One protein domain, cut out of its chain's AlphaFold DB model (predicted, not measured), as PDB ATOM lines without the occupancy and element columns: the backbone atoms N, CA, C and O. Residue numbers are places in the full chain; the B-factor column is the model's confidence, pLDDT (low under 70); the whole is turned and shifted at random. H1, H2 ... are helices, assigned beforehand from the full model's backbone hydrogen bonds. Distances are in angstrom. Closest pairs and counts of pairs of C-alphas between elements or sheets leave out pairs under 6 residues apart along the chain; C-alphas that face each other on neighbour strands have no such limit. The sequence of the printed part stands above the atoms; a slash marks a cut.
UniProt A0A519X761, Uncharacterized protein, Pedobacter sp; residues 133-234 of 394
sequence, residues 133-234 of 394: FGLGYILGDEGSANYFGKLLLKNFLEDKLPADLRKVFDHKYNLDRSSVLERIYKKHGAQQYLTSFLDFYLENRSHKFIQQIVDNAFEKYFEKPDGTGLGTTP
ATOM      1  N   PHE A 133     244.109 205.791 212.891       82.06
ATOM      2  CA  PHE A 133     242.979 205.502 213.783       82.06
ATOM      3  C   PHE A 133     242.530 204.032 213.631       82.06
ATOM      4  O   PHE A 133     243.126 203.258 212.879       82.06
ATOM      5  N   GLY A 134     241.517 203.601 214.393       79.62
ATOM      6  CA  GLY A 134     240.994 202.231 214.293       79.62
ATOM      7  C   GLY A 134     241.932 201.146 214.840       79.62
ATOM      8  O   GLY A 134     241.960 200.031 214.319       79.62
ATOM      9  N   LEU A 135     242.691 201.447 215.904       87.19
ATOM     10  CA  LEU A 135     243.616 200.501 216.558       87.19
ATOM     11  C   LEU A 135     242.917 199.316 217.260       87.19
ATOM     12  O   LEU A 135     243.581 198.408 217.771       87.19
ATOM     13  N   GLY A 136     241.581 199.292 217.267       87.44
ATOM     14  CA  GLY A 136     240.774 198.195 217.775       87.44
ATOM     15  C   GLY A 136     240.646 198.186 219.296       87.44
ATOM     16  O   GLY A 136     241.396 198.828 220.032       87.44
ATOM     17  N   TYR A 137     239.703 197.382 219.780       88.38
ATOM     18  CA  TYR A 137     239.208 197.431 221.158       88.38
ATOM     19  C   TYR A 137     240.241 197.235 222.275       88.38
ATOM     20  O   TYR A 137     239.915 197.486 223.433       88.38
ATOM     21  N   ILE A 138     241.457 196.778 221.982       92.56
ATOM     22  CA  ILE A 138     242.528 196.650 222.978       92.56
ATOM     23  C   ILE A 138     243.326 197.954 223.086       92.56
ATOM     24  O   ILE A 138     243.536 198.434 224.196       92.56
ATOM     25  N   LEU A 139     243.751 198.513 221.949       91.44
ATOM     26  CA  LEU A 139     244.696 199.635 221.873       91.44
ATOM     27  C   LEU A 139     244.023 201.000 221.665       91.44
ATOM     28  O   LEU A 139     244.695 202.016 221.795       91.44
ATOM     29  N   GLY A 140     242.721 201.019 221.376       88.88
ATOM     30  CA  GLY A 140     241.905 202.228 221.313       88.88
ATOM     31  C   GLY A 140     240.408 201.904 221.256       88.88
ATOM     32  O   GLY A 140     239.852 201.287 222.183       88.88
ATOM     33  N   ASP A 141     239.786 202.274 220.133       87.56
ATOM     34  CA  ASP A 141     238.337 202.336 219.903       87.56
ATOM     35  C   ASP A 141     237.608 203.273 220.897       87.56
ATOM     36  O   ASP A 141     236.495 202.970 221.330       87.56
ATOM     37  N   GLU A 142     238.215 204.388 221.305       85.69
ATOM     38  CA  GLU A 142     237.596 205.445 222.124       85.69
ATOM     39  C   GLU A 142     236.194 205.821 221.596       85.69
ATOM     40  O   GLU A 142     235.946 205.806 220.393       85.69
ATOM     41  N   GLY A 143     235.235 206.079 222.492       79.12
ATOM     42  CA  GLY A 143     233.838 206.364 222.124       79.12
ATOM     43  C   GLY A 143     233.020 205.185 221.551       79.12
ATOM     44  O   GLY A 143     231.823 205.337 221.318       79.12
ATOM     45  N   SER A 144     233.607 204.002 221.332       83.69
ATOM     46  CA  SER A 144     232.883 202.833 220.797       83.69
ATOM     47  C   SER A 144     232.084 202.036 221.837       83.69
ATOM     48  O   SER A 144     232.367 202.061 223.039       83.69
ATOM     49  N   ALA A 145     231.171 201.183 221.362       84.62
ATOM     50  CA  ALA A 145     230.472 200.199 222.191       84.62
ATOM     51  C   ALA A 145     231.431 199.241 222.927       84.62
ATOM     52  O   ALA A 145     231.199 198.907 224.089       84.62
ATOM     53  N   ASN A 146     232.534 198.827 222.290       87.75
ATOM     54  CA  ASN A 146     233.576 198.043 222.957       87.75
ATOM     55  C   ASN A 146     234.205 198.812 224.126       87.75
ATOM     56  O   ASN A 146     234.477 198.232 225.179       87.75
ATOM     57  N   TYR A 147     234.466 200.105 223.939       91.38
ATOM     58  CA  TYR A 147     235.084 200.970 224.942       91.38
ATOM     59  C   TYR A 147     234.154 201.217 226.126       91.38
ATOM     60  O   TYR A 147     234.579 201.061 227.272       91.38
ATOM     61  N   PHE A 148     232.870 201.452 225.867       90.50
ATOM     62  CA  PHE A 148     231.837 201.470 226.899       90.50
ATOM     63  C   PHE A 148     231.765 200.143 227.666       90.50
ATOM     64  O   PHE A 148     231.808 200.144 228.896       90.50
ATOM     65  N   GLY A 149     231.803 198.996 226.981       94.44
ATOM     66  CA  GLY A 149     231.898 197.691 227.641       94.44
ATOM     67  C   GLY A 149     233.132 197.538 228.538       94.44
ATOM     68  O   GLY A 149     233.009 197.084 229.680       94.44
ATOM     69  N   LYS A 150     234.316 197.972 228.069       96.38
ATOM     70  CA  LYS A 150     235.555 197.991 228.873       96.38
ATOM     71  C   LYS A 150     235.380 198.836 230.136       96.38
ATOM     72  O   LYS A 150     235.728 198.381 231.226       96.38
ATOM     73  N   LEU A 151     234.858 200.058 230.002       96.44
ATOM     74  CA  LEU A 151     234.706 200.989 231.120       96.44
ATOM     75  C   LEU A 151     233.665 200.519 232.139       96.44
ATOM     76  O   LEU A 151     233.922 200.623 233.340       96.44
ATOM     77  N   LEU A 152     232.530 199.973 231.701       96.81
ATOM     78  CA  LEU A 152     231.500 199.471 232.612       96.81
ATOM     79  C   LEU A 152     232.002 198.281 233.424       96.81
ATOM     80  O   LEU A 152     231.911 198.298 234.651       96.81
ATOM     81  N   LEU A 153     232.601 197.286 232.760       97.62
ATOM     82  CA  LEU A 153     233.172 196.123 233.437       97.62
ATOM     83  C   LEU A 153     234.322 196.512 234.369       97.62
ATOM     84  O   LEU A 153     234.419 195.966 235.464       97.62
ATOM     85  N   LYS A 154     235.163 197.483 233.991       96.88
ATOM     86  CA  LYS A 154     236.208 198.002 234.880       96.88
ATOM     87  C   LYS A 154     235.610 198.636 236.139       96.88
ATOM     88  O   LYS A 154     236.004 198.266 237.238       96.88
ATOM     89  N   ASN A 155     234.639 199.542 235.999       97.12
ATOM     90  CA  ASN A 155     234.003 200.187 237.153       97.12
ATOM     91  C   ASN A 155     233.219 199.192 238.024       97.12
ATOM     92  O   ASN A 155     233.196 199.343 239.242       97.12
ATOM     93  N   PHE A 156     232.625 198.155 237.430       97.00
ATOM     94  CA  PHE A 156     232.014 197.044 238.157       97.00
ATOM     95  C   PHE A 156     233.044 196.252 238.981       97.00
ATOM     96  O   PHE A 156     232.865 196.082 240.183       97.00
ATOM     97  N   LEU A 157     234.146 195.815 238.360       96.50
ATOM     98  CA  LEU A 157     235.191 194.999 239.000       96.50
ATOM     99  C   LEU A 157     236.073 195.761 240.004       96.50
ATOM    100  O   LEU A 157     236.806 195.125 240.764       96.50
ATOM    101  N   GLU A 158     236.046 197.095 239.966       96.88
ATOM    102  CA  GLU A 158     236.709 198.001 240.913       96.88
ATOM    103  C   GLU A 158     235.741 198.550 241.985       96.88
ATOM    104  O   GLU A 158     236.128 199.442 242.737       96.88
ATOM    105  N   ASP A 159     234.496 198.053 242.046       95.56
ATOM    106  CA  ASP A 159     233.428 198.490 242.965       95.56
ATOM    107  C   ASP A 159     233.135 200.012 242.927       95.56
ATOM    108  O   ASP A 159     232.727 200.623 243.915       95.56
ATOM    109  N   LYS A 160     233.303 200.631 241.750       97.06
ATOM    110  CA  LYS A 160     233.105 202.073 241.491       97.06
ATOM    111  C   LYS A 160     231.717 202.447 240.971       97.06
ATOM    112  O   LYS A 160     231.431 203.632 240.819       97.06
ATOM    113  N   LEU A 161     230.856 201.472 240.674       96.81
ATOM    114  CA  LEU A 161     229.472 201.759 240.292       96.81
ATOM    115  C   LEU A 161     228.686 202.334 241.488       96.81
ATOM    116  O   LEU A 161     228.717 201.733 242.564       96.81
ATOM    117  N   PRO A 162     227.924 203.430 241.303       97.94
ATOM    118  CA  PRO A 162     226.930 203.898 242.269       97.94
ATOM    119  C   PRO A 162     226.004 202.773 242.749       97.94
ATOM    120  O   PRO A 162     225.662 201.868 241.988       97.94
ATOM    121  N   ALA A 163     225.604 202.801 244.024       97.50
ATOM    122  CA  ALA A 163     224.940 201.668 244.682       97.50
ATOM    123  C   ALA A 163     223.555 201.308 244.104       97.50
ATOM    124  O   ALA A 163     223.070 200.193 244.297       97.50
ATOM    125  N   ASP A 164     222.901 202.243 243.422       97.25
ATOM    126  CA  ASP A 164     221.683 202.047 242.641       97.25
ATOM    127  C   ASP A 164     221.985 201.398 241.281       97.25
ATOM    128  O   ASP A 164     221.458 200.320 241.003       97.25
ATOM    129  N   LEU A 165     222.912 201.959 240.493       97.25
ATOM    130  CA  LEU A 165     223.375 201.352 239.236       97.25
ATOM    131  C   LEU A 165     223.941 199.943 239.438       97.25
ATOM    132  O   LEU A 165     223.694 199.058 238.622       97.25
ATOM    133  N   ARG A 166     224.659 199.705 240.541       97.19
ATOM    134  CA  ARG A 166     225.195 198.387 240.896       97.19
ATOM    135  C   ARG A 166     224.080 197.353 241.058       97.19
ATOM    136  O   ARG A 166     224.189 196.275 240.489       97.19
ATOM    137  N   LYS A 167     222.980 197.694 241.740       96.69
ATOM    138  CA  LYS A 167     221.816 196.798 241.885       96.69
ATOM    139  C   LYS A 167     221.172 196.472 240.538       96.69
ATOM    140  O   LYS A 167     220.814 195.320 240.310       96.69
ATOM    141  N   VAL A 168     221.042 197.461 239.649       96.62
ATOM    142  CA  VAL A 168     220.511 197.251 238.289       96.62
ATOM    143  C   VAL A 168     221.447 196.344 237.481       96.62
ATOM    144  O   VAL A 168     220.984 195.410 236.827       96.62
ATOM    145  N   PHE A 169     222.761 196.568 237.565       96.38
ATOM    146  CA  PHE A 169     223.775 195.770 236.875       96.38
ATOM    147  C   PHE A 169     223.807 194.315 237.365       96.38
ATOM    148  O   PHE A 169     223.745 193.393 236.549       96.38
ATOM    149  N   ASP A 170     223.840 194.105 238.685       95.50
ATOM    150  CA  ASP A 170     223.832 192.777 239.309       95.50
ATOM    151  C   ASP A 170     222.559 192.004 238.931       95.50
ATOM    152  O   ASP A 170     222.642 190.844 238.529       95.50
ATOM    153  N   HIS A 171     221.389 192.656 238.970       95.62
ATOM    154  CA  HIS A 171     220.115 192.051 238.569       95.62
ATOM    155  C   HIS A 171     220.069 191.685 237.076       95.62
ATOM    156  O   HIS A 171     219.521 190.645 236.716       95.62
ATOM    157  N   LYS A 172     220.620 192.531 236.193       95.31
ATOM    158  CA  LYS A 172     220.576 192.313 234.738       95.31
ATOM    159  C   LYS A 172     221.566 191.252 234.260       95.31
ATOM    160  O   LYS A 172     221.222 190.460 233.385       95.31
ATOM    161  N   TYR A 173     222.789 191.253 234.790       94.31
ATOM    162  CA  TYR A 173     223.886 190.455 234.238       94.31
ATOM    163  C   TYR A 173     224.383 189.328 235.153       94.31
ATOM    164  O   TYR A 173     224.934 188.360 234.629       94.31
ATOM    165  N   ASN A 174     224.192 189.431 236.476       92.12
ATOM    166  CA  ASN A 174     224.611 188.445 237.484       92.12
ATOM    167  C   ASN A 174     226.033 187.886 237.243       92.12
ATOM    168  O   ASN A 174     226.235 186.678 237.093       92.12
ATOM    169  N   LEU A 175     227.012 188.789 237.129       93.38
ATOM    170  CA  LEU A 175     228.399 188.460 236.794       93.38
ATOM    171  C   LEU A 175     229.282 188.397 238.037       93.38
ATOM    172  O   LEU A 175     229.141 189.189 238.963       93.38
ATOM    173  N   ASP A 176     230.277 187.519 238.000       92.75
ATOM    174  CA  ASP A 176     231.391 187.499 238.947       92.75
ATOM    175  C   ASP A 176     232.736 187.786 238.248       92.75
ATOM    176  O   ASP A 176     232.878 187.641 237.030       92.75
ATOM    177  N   ARG A 177     233.763 188.144 239.028       94.19
ATOM    178  CA  ARG A 177     235.108 188.462 238.519       94.19
ATOM    179  C   ARG A 177     235.719 187.349 237.658       94.19
ATOM    180  O   ARG A 177     236.376 187.659 236.668       94.19
ATOM    181  N   SER A 178     235.530 186.079 238.010       95.88
ATOM    182  CA  SER A 178     236.067 184.948 237.248       95.88
ATOM    183  C   SER A 178     235.373 184.813 235.894       95.88
ATOM    184  O   SER A 178     236.060 184.721 234.876       95.88
ATOM    185  N   SER A 179     234.035 184.883 235.850       94.81
ATOM    186  CA  SER A 179     233.287 184.794 234.583       94.81
ATOM    187  C   SER A 179     233.654 185.905 233.592       94.81
ATOM    188  O   SER A 179     233.826 185.632 232.399       94.81
ATOM    189  N   VAL A 180     233.846 187.139 234.074       96.00
ATOM    190  CA  VAL A 180     234.258 188.283 233.244       96.00
ATOM    191  C   VAL A 180     235.665 188.070 232.680       96.00
ATOM    192  O   VAL A 180     235.873 188.190 231.471       96.00
ATOM    193  N   LEU A 181     236.631 187.702 233.531       95.25
ATOM    194  CA  LEU A 181     238.012 187.461 233.103       95.25
ATOM    195  C   LEU A 181     238.124 186.258 232.151       95.25
ATOM    196  O   LEU A 181     238.907 186.299 231.203       95.25
ATOM    197  N   GLU A 182     237.331 185.200 232.344       95.50
ATOM    198  CA  GLU A 182     237.287 184.077 231.405       95.50
ATOM    199  C   GLU A 182     236.751 184.513 230.033       95.50
ATOM    200  O   GLU A 182     237.366 184.197 229.011       95.50
ATOM    201  N   ARG A 183     235.646 185.267 229.988       94.81
ATOM    202  CA  ARG A 183     235.049 185.734 228.725       94.81
ATOM    203  C   ARG A 183     235.943 186.701 227.949       94.81
ATOM    204  O   ARG A 183     235.950 186.630 226.726       94.81
ATOM    205  N   ILE A 184     236.697 187.564 228.633       94.44
ATOM    206  CA  ILE A 184     237.609 188.520 227.981       94.44
ATOM    207  C   ILE A 184     238.900 187.839 227.505       94.44
ATOM    208  O   ILE A 184     239.308 188.048 226.367       94.44
ATOM    209  N   TYR A 185     239.552 187.035 228.356       94.69
ATOM    210  CA  TYR A 185     240.926 186.573 228.101       94.69
ATOM    211  C   TYR A 185     241.047 185.119 227.622       94.69
ATOM    212  O   TYR A 185     242.119 184.730 227.161       94.69
ATOM    213  N   LYS A 186     240.001 184.290 227.757       92.25
ATOM    214  CA  LYS A 186     240.065 182.841 227.460       92.25
ATOM    215  C   LYS A 186     239.033 182.347 226.445       92.25
ATOM    216  O   LYS A 186     239.156 181.214 225.981       92.25
ATOM    217  N   LYS A 187     238.006 183.134 226.114       91.88
ATOM    218  CA  LYS A 187     236.995 182.782 225.102       91.88
ATOM    219  C   LYS A 187     237.194 183.588 223.821       91.88
ATOM    220  O   LYS A 187     237.683 184.713 223.837       91.88
ATOM    221  N   HIS A 188     236.750 183.016 222.705       87.00
ATOM    222  CA  HIS A 188     236.542 183.779 221.477       87.00
ATOM    223  C   HIS A 188     235.363 184.747 221.644       87.00
ATOM    224  O   HIS A 188     234.448 184.492 222.428       87.00
ATOM    225  N   GLY A 189     235.363 185.836 220.873       86.38
ATOM    226  CA  GLY A 189     234.255 186.792 220.851       86.38
ATOM    227  C   GLY A 189     234.284 187.858 221.953       86.38
ATOM    228  O   GLY A 189     233.244 188.433 222.265       86.38
ATOM    229  N   ALA A 190     235.455 188.147 222.537       91.44
ATOM    230  CA  ALA A 190     235.615 189.205 223.541       91.44
ATOM    231  C   ALA A 190     235.080 190.569 223.056       91.44
ATOM    232  O   ALA A 190     234.435 191.277 223.823       91.44
ATOM    233  N   GLN A 191     235.255 190.900 221.771       87.62
ATOM    234  CA  GLN A 191     234.694 192.103 221.147       87.62
ATOM    235  C   GLN A 191     233.155 192.136 221.228       87.62
ATOM    236  O   GLN A 191     232.573 193.099 221.718       87.62
ATOM    237  N   GLN A 192     232.480 191.063 220.807       84.81
ATOM    238  CA  GLN A 192     231.020 190.955 220.879       84.81
ATOM    239  C   GLN A 192     230.525 190.985 222.333       84.81
ATOM    240  O   GLN A 192     229.508 191.614 222.621       84.81
ATOM    241  N   TYR A 193     231.261 190.357 223.256       91.94
ATOM    242  CA  TYR A 193     230.955 190.413 224.685       91.94
ATOM    243  C   TYR A 193     231.036 191.846 225.227       91.94
ATOM    244  O   TYR A 193     230.091 192.289 225.871       91.94
ATOM    245  N   LEU A 194     232.091 192.602 224.911       91.94
ATOM    246  CA  LEU A 194     232.214 194.009 225.312       91.94
ATOM    247  C   LEU A 194     231.110 194.883 224.696       91.94
ATOM    248  O   LEU A 194     230.446 195.613 225.424       91.94
ATOM    249  N   THR A 195     230.846 194.746 223.391       84.75
ATOM    250  CA  THR A 195     229.750 195.457 222.704       84.75
ATOM    251  C   THR A 195     228.385 195.210 223.375       84.75
ATOM    252  O   THR A 195     227.572 196.129 223.441       84.75
ATOM    253  N   SER A 196     228.128 194.011 223.921       85.31
ATOM    254  CA  SER A 196     226.832 193.664 224.546       85.31
ATOM    255  C   SER A 196     226.483 194.449 225.824       85.31
ATOM    256  O   SER A 196     225.351 194.394 226.300       85.31
ATOM    257  N   PHE A 197     227.431 195.207 226.381       90.12
ATOM    258  CA  PHE A 197     227.194 196.077 227.535       90.12
ATOM    259  C   PHE A 197     226.677 197.474 227.174       90.12
ATOM    260  O   PHE A 197     226.266 198.203 228.077       90.12
ATOM    261  N   LEU A 198     226.641 197.847 225.887       83.44
ATOM    262  CA  LEU A 198     226.084 199.133 225.448       83.44
ATOM    263  C   LEU A 198     224.620 199.306 225.892       83.44
ATOM    264  O   LEU A 198     224.238 200.390 226.325       83.44
ATOM    265  N   ASP A 199     223.832 198.228 225.891       79.31
ATOM    266  CA  ASP A 199     222.429 198.233 226.326       79.31
ATOM    267  C   ASP A 199     222.253 198.769 227.758       79.31
ATOM    268  O   ASP A 199     221.251 199.408 228.065       79.31
ATOM    269  N   PHE A 200     223.238 198.566 228.644       87.94
ATOM    270  CA  PHE A 200     223.203 199.132 229.995       87.94
ATOM    271  C   PHE A 200     223.329 200.659 229.996       87.94
ATOM    272  O   PHE A 200     222.643 201.326 230.769       87.94
ATOM    273  N   TYR A 201     224.172 201.222 229.126       84.38
ATOM    274  CA  TYR A 201     224.297 202.673 228.967       84.38
ATOM    275  C   TYR A 201     223.006 203.272 228.410       84.38
ATOM    276  O   TYR A 201     222.551 204.299 228.901       84.38
ATOM    277  N   LEU A 202     222.397 202.604 227.428       76.75
ATOM    278  CA  LEU A 202     221.159 203.041 226.783       76.75
ATOM    279  C   LEU A 202     219.979 203.064 227.769       76.75
ATOM    280  O   LEU A 202     219.275 204.068 227.865       76.75
ATOM    281  N   GLU A 203     219.807 202.003 228.559       82.50
ATOM    282  CA  GLU A 203     218.757 201.913 229.585       82.50
ATOM    283  C   GLU A 203     218.949 202.904 230.743       82.50
ATOM    284  O   GLU A 203     217.969 203.362 231.328       82.50
ATOM    285  N   ASN A 204     220.196 203.268 231.067       83.44
ATOM    286  CA  ASN A 204     220.535 204.132 232.204       83.44
ATOM    287  C   ASN A 204     221.028 205.532 231.775       83.44
ATOM    288  O   ASN A 204     221.653 206.242 232.564       83.44
ATOM    289  N   ARG A 205     220.733 205.956 230.537       82.19
ATOM    290  CA  ARG A 205     221.262 207.181 229.896       82.19
ATOM    291  C   ARG A 205     220.961 208.504 230.617       82.19
ATOM    292  O   ARG A 205     221.648 209.495 230.397       82.19
ATOM    293  N   SER A 206     219.951 208.531 231.485       81.81
ATOM    294  CA  SER A 206     219.601 209.690 232.323       81.81
ATOM    295  C   SER A 206     220.394 209.775 233.635       81.81
ATOM    296  O   SER A 206     220.293 210.770 234.354       81.81
ATOM    297  N   HIS A 207     221.169 208.743 233.984       89.75
ATOM    298  CA  HIS A 207     221.937 208.712 235.221       89.75
ATOM    299  C   HIS A 207     223.272 209.456 235.052       89.75
ATOM    300  O   HIS A 207     224.094 209.088 234.215       89.75
ATOM    301  N   LYS A 208     223.551 210.449 235.908       90.56
ATOM    302  CA  LYS A 208     224.725 211.347 235.793       90.56
ATOM    303  C   LYS A 208     226.075 210.633 235.633       90.56
ATOM    304  O   LYS A 208     226.901 211.063 234.845       90.56
ATOM    305  N   PHE A 209     226.295 209.531 236.353       92.69
ATOM    306  CA  PHE A 209     227.516 208.717 236.220       92.69
ATOM    307  C   PHE A 209     227.664 208.066 234.831       92.69
ATOM    308  O   PHE A 209     228.777 207.922 234.339       92.69
ATOM    309  N   ILE A 210     226.552 207.683 234.191       87.25
ATOM    310  CA  ILE A 210     226.553 207.129 232.831       87.25
ATOM    311  C   ILE A 210     226.870 208.237 231.832       87.25
ATOM    312  O   ILE A 210     227.767 208.051 231.018       87.25
ATOM    313  N   GLN A 211     226.206 209.393 231.959       83.19
ATOM    314  CA  GLN A 211     226.476 210.590 231.152       83.19
ATOM    315  C   GLN A 211     227.961 210.957 231.222       83.19
ATOM    316  O   GLN A 211     228.652 210.867 230.218       83.19
ATOM    317  N   GLN A 212     228.498 211.150 232.432       85.75
ATOM    318  CA  GLN A 212     229.904 211.495 232.634       85.75
ATOM    319  C   GLN A 212     230.879 210.465 232.036       85.75
ATOM    320  O   GLN A 212     231.920 210.859 231.518       85.75
ATOM    321  N   ILE A 213     230.589 209.158 232.074       86.31
ATOM    322  CA  ILE A 213     231.442 208.164 231.393       86.31
ATOM    323  C   ILE A 213     231.391 208.332 229.871       86.31
ATOM    324  O   ILE A 213     232.417 208.146 229.216       86.31
ATOM    325  N   VAL A 214     230.221 208.641 229.312       81.06
ATOM    326  CA  VAL A 214     230.051 208.851 227.873       81.06
ATOM    327  C   VAL A 214     230.744 210.131 227.420       81.06
ATOM    328  O   VAL A 214     231.509 210.079 226.460       81.06
ATOM    329  N   ASP A 215     230.584 211.222 228.165       78.50
ATOM    330  CA  ASP A 215     231.224 212.509 227.890       78.50
ATOM    331  C   ASP A 215     232.754 212.351 227.840       78.50
ATOM    332  O   ASP A 215     233.368 212.565 226.796       78.50
ATOM    333  N   ASN A 216     233.353 211.795 228.904       81.56
ATOM    334  CA  ASN A 216     234.794 211.502 228.980       81.56
ATOM    335  C   ASN A 216     235.299 210.540 227.883       81.56
ATOM    336  O   ASN A 216     236.501 210.482 227.613       81.56
ATOM    337  N   ALA A 217     234.434 209.690 227.323       81.75
ATOM    338  CA  ALA A 217     234.816 208.752 226.268       81.75
ATOM    339  C   ALA A 217     234.792 209.403 224.883       81.75
ATOM    340  O   ALA A 217     235.609 209.029 224.042       81.75
ATOM    341  N   PHE A 218     233.882 210.354 224.656       78.56
ATOM    342  CA  PHE A 218     233.846 211.149 223.433       78.56
ATOM    343  C   PHE A 218     234.886 212.270 223.447       78.56
ATOM    344  O   PHE A 218     235.557 212.443 222.437       78.56
ATOM    345  N   GLU A 219     235.131 212.933 224.582       77.75
ATOM    346  CA  GLU A 219     236.277 213.843 224.754       77.75
ATOM    347  C   GLU A 219     237.576 213.158 224.302       77.75
ATOM    348  O   GLU A 219     238.238 213.640 223.394       77.75
ATOM    349  N   LYS A 220     237.863 211.943 224.790       81.12
ATOM    350  CA  LYS A 220     239.031 211.138 224.366       81.12
ATOM    351  C   LYS A 220     239.011 210.628 222.927       81.12
ATOM    352  O   LYS A 220     240.032 210.141 222.451       81.12
ATOM    353  N   TYR A 221     237.858 210.637 222.267       77.38
ATOM    354  CA  TYR A 221     237.762 210.292 220.851       77.38
ATOM    355  C   TYR A 221     238.098 211.505 219.972       77.38
ATOM    356  O   TYR A 221     238.752 211.359 218.938       77.38
ATOM    357  N   PHE A 222     237.686 212.702 220.397       70.06
ATOM    358  CA  PHE A 222     237.953 213.956 219.698       70.06
ATOM    359  C   PHE A 222     239.337 214.545 220.023       70.06
ATOM    360  O   PHE A 222     239.981 215.097 219.129       70.06
ATOM    361  N   GLU A 223     239.825 214.392 221.255       68.56
ATOM    362  CA  GLU A 223     241.148 214.823 221.713       68.56
ATOM    363  C   GLU A 223     242.208 213.732 221.515       68.56
ATOM    364  O   GLU A 223     242.064 212.601 221.983       68.56
ATOM    365  N   LYS A 224     243.340 214.098 220.901       53.97
ATOM    366  CA  LYS A 224     244.560 213.282 220.899       53.97
ATOM    367  C   LYS A 224     245.698 213.976 221.657       53.97
ATOM    368  O   LYS A 224     245.846 215.190 221.514       53.97
ATOM    369  N   PRO A 225     246.552 213.234 222.399       38.28
ATOM    370  CA  PRO A 225     247.619 213.819 223.225       38.28
ATOM    371  C   PRO A 225     248.722 214.581 222.474       38.28
ATOM    372  O   PRO A 225     249.544 215.228 223.113       38.28
ATOM    373  N   ASP A 226     248.779 214.470 221.147       41.47
ATOM    374  CA  ASP A 226     249.759 215.124 220.270       41.47
ATOM    375  C   ASP A 226     249.220 216.408 219.608       41.47
ATOM    376  O   ASP A 226     249.898 217.008 218.777       41.47
ATOM    377  N   GLY A 227     247.996 216.826 219.950       37.00
ATOM    378  CA  GLY A 227     247.340 217.974 219.329       37.00
ATOM    379  C   GLY A 227     246.781 217.702 217.929       37.00
ATOM    380  O   GLY A 227     246.373 218.654 217.281       37.00
ATOM    381  N   THR A 228     246.719 216.442 217.467       43.84
ATOM    382  CA  THR A 228     246.115 216.037 216.173       43.84
ATOM    383  C   THR A 228     244.674 215.523 216.313       43.84
ATOM    384  O   THR A 228     244.215 214.649 215.571       43.84
ATOM    385  N   GLY A 229     243.952 216.035 217.312       45.06
ATOM    386  CA  GLY A 229     242.542 215.714 217.527       45.06
ATOM    387  C   GLY A 229     241.667 216.128 216.340       45.06
ATOM    388  O   GLY A 229     242.055 216.956 215.517       45.06
ATOM    389  N   LEU A 230     240.443 215.601 216.272       47.91
ATOM    390  CA  LEU A 230     239.493 215.906 215.187       47.91
ATOM    391  C   LEU A 230     239.102 217.402 215.128       47.91
ATOM    392  O   LEU A 230     238.575 217.853 214.116       47.91
ATOM    393  N   GLY A 231     239.389 218.170 216.189       36.97
ATOM    394  CA  GLY A 231     239.231 219.630 216.259       36.97
ATOM    395  C   GLY A 231     240.406 220.458 215.713       36.97
ATOM    396  O   GLY A 231     240.321 221.684 215.695       36.97
ATOM    397  N   THR A 232     241.495 219.834 215.258       34.75
ATOM    398  CA  THR A 232     242.575 220.518 214.529       34.75
ATOM    399  C   THR A 232     242.596 220.052 213.083       34.75
ATOM    400  O   THR A 232     242.660 218.853 212.816       34.75
ATOM    401  N   THR A 233     242.573 221.002 212.144       33.16
ATOM    402  CA  THR A 233     242.760 220.728 210.713       33.16
ATOM    403  C   THR A 233     243.996 219.850 210.511       33.16
ATOM    404  O   THR A 233     245.062 220.236 211.002       33.16
ATOM    405  N   PRO A 234     243.901 218.712 209.799       34.66
ATOM    406  CA  PRO A 234     245.054 217.861 209.573       34.66
ATOM    407  C   PRO A 234     246.084 218.631 208.746       34.66
ATOM    408  O   PRO A 234     245.933 218.811 207.537       34.66
TER     409      PRO A 234
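Overview. This is residues 133 to 234 of the 394 residues of an uncharacterized protein of Pedobacter sp (UniProt A0A519X761). The longest helix, H7, slants across one side of a middle helix, H2, while the two short helices H5 and H6, nearly end to end, cross the first half of H2. H4 lies on the side of H2 away from H7, H3 sits by the last residues of H2, the short H1 is near its first residues, and a tail, residues 223 to 234, loops on past the end of H7. The printed part has 102 residues with seven named helices, H1 to H7 in chain order, and no named strand; the class is all helix. It is compact, with a radius of gyration of the C-alphas of 14.7 A and spans of 46 by 33 by 20 A.

Along the chain. H7, residues 208 to 222, runs 21.0 A from C-alpha 208 at (224.725, 211.347, 235.793) to C-alpha 222 at (237.953, 213.956, 219.698). H2, residues 145 to 157, is 18.2 A long and begins with C-alpha 145 at (230.472, 200.199, 222.191). H3, residues 163 to 173, is 15.4 A long, and H4, residues 177 to 185, 12.1 A. The shorter helices are H5, residues 190 to 195, H6, residues 198 to 203, and H1, residues 136 to 139.

Arrangement. H7 touches H2 at a steep tilt of 47 degrees, opposite ways; H7 touches with residues 213 to 217 alone and H2 with residues 147 to 151 alone, and the closest C-alphas, of Val 214 and Phe 148, are 7.7 A apart. H2 is the hub, touching three helices. With residues 145 to 150 it touches H5, about perpendicular at 83 degrees, the closest C-alphas, of Gly 149 and Leu 194, being 4.4 A apart. With residues 145 to 149 it touches H6, about perpendicular at 77 degrees; the C-alphas of Ala 145 and Leu 198 are closest, at 5.6 A. The packing is mostly crossed, with 0 of these 3 pairs at a shallow tilt. H4 and H5 touch only at the corner, with C-alphas 184 and 190 closest at 4.9 A. H3 is close to H2 but not clearly touching, the closest C-alphas, of Phe 156 and Arg 166, being 7.5 A apart. H1 is likewise close to H2 but not clearly touching, with C-alphas 137 and 146 closest at 5.9 A. H4 and H7 are apart. In H2, H4, H5, H6 and H7 every O i to N i+4 pair is within hydrogen-bond range, in H3 6 of 7 are, and H1 is too short for such a pair.

Size, cuts and confidence. The two C-alphas farthest apart, of His 171 and Pro 234, are 46.1 A from each other. The printed part has no cut, and the six links between the helices are tight. The mean pLDDT of the printed part is 84.1; residues 223 to 234, with no named element, are under 70, and their C-alphas lie 18 to 28 A from the mean of the C-alphas.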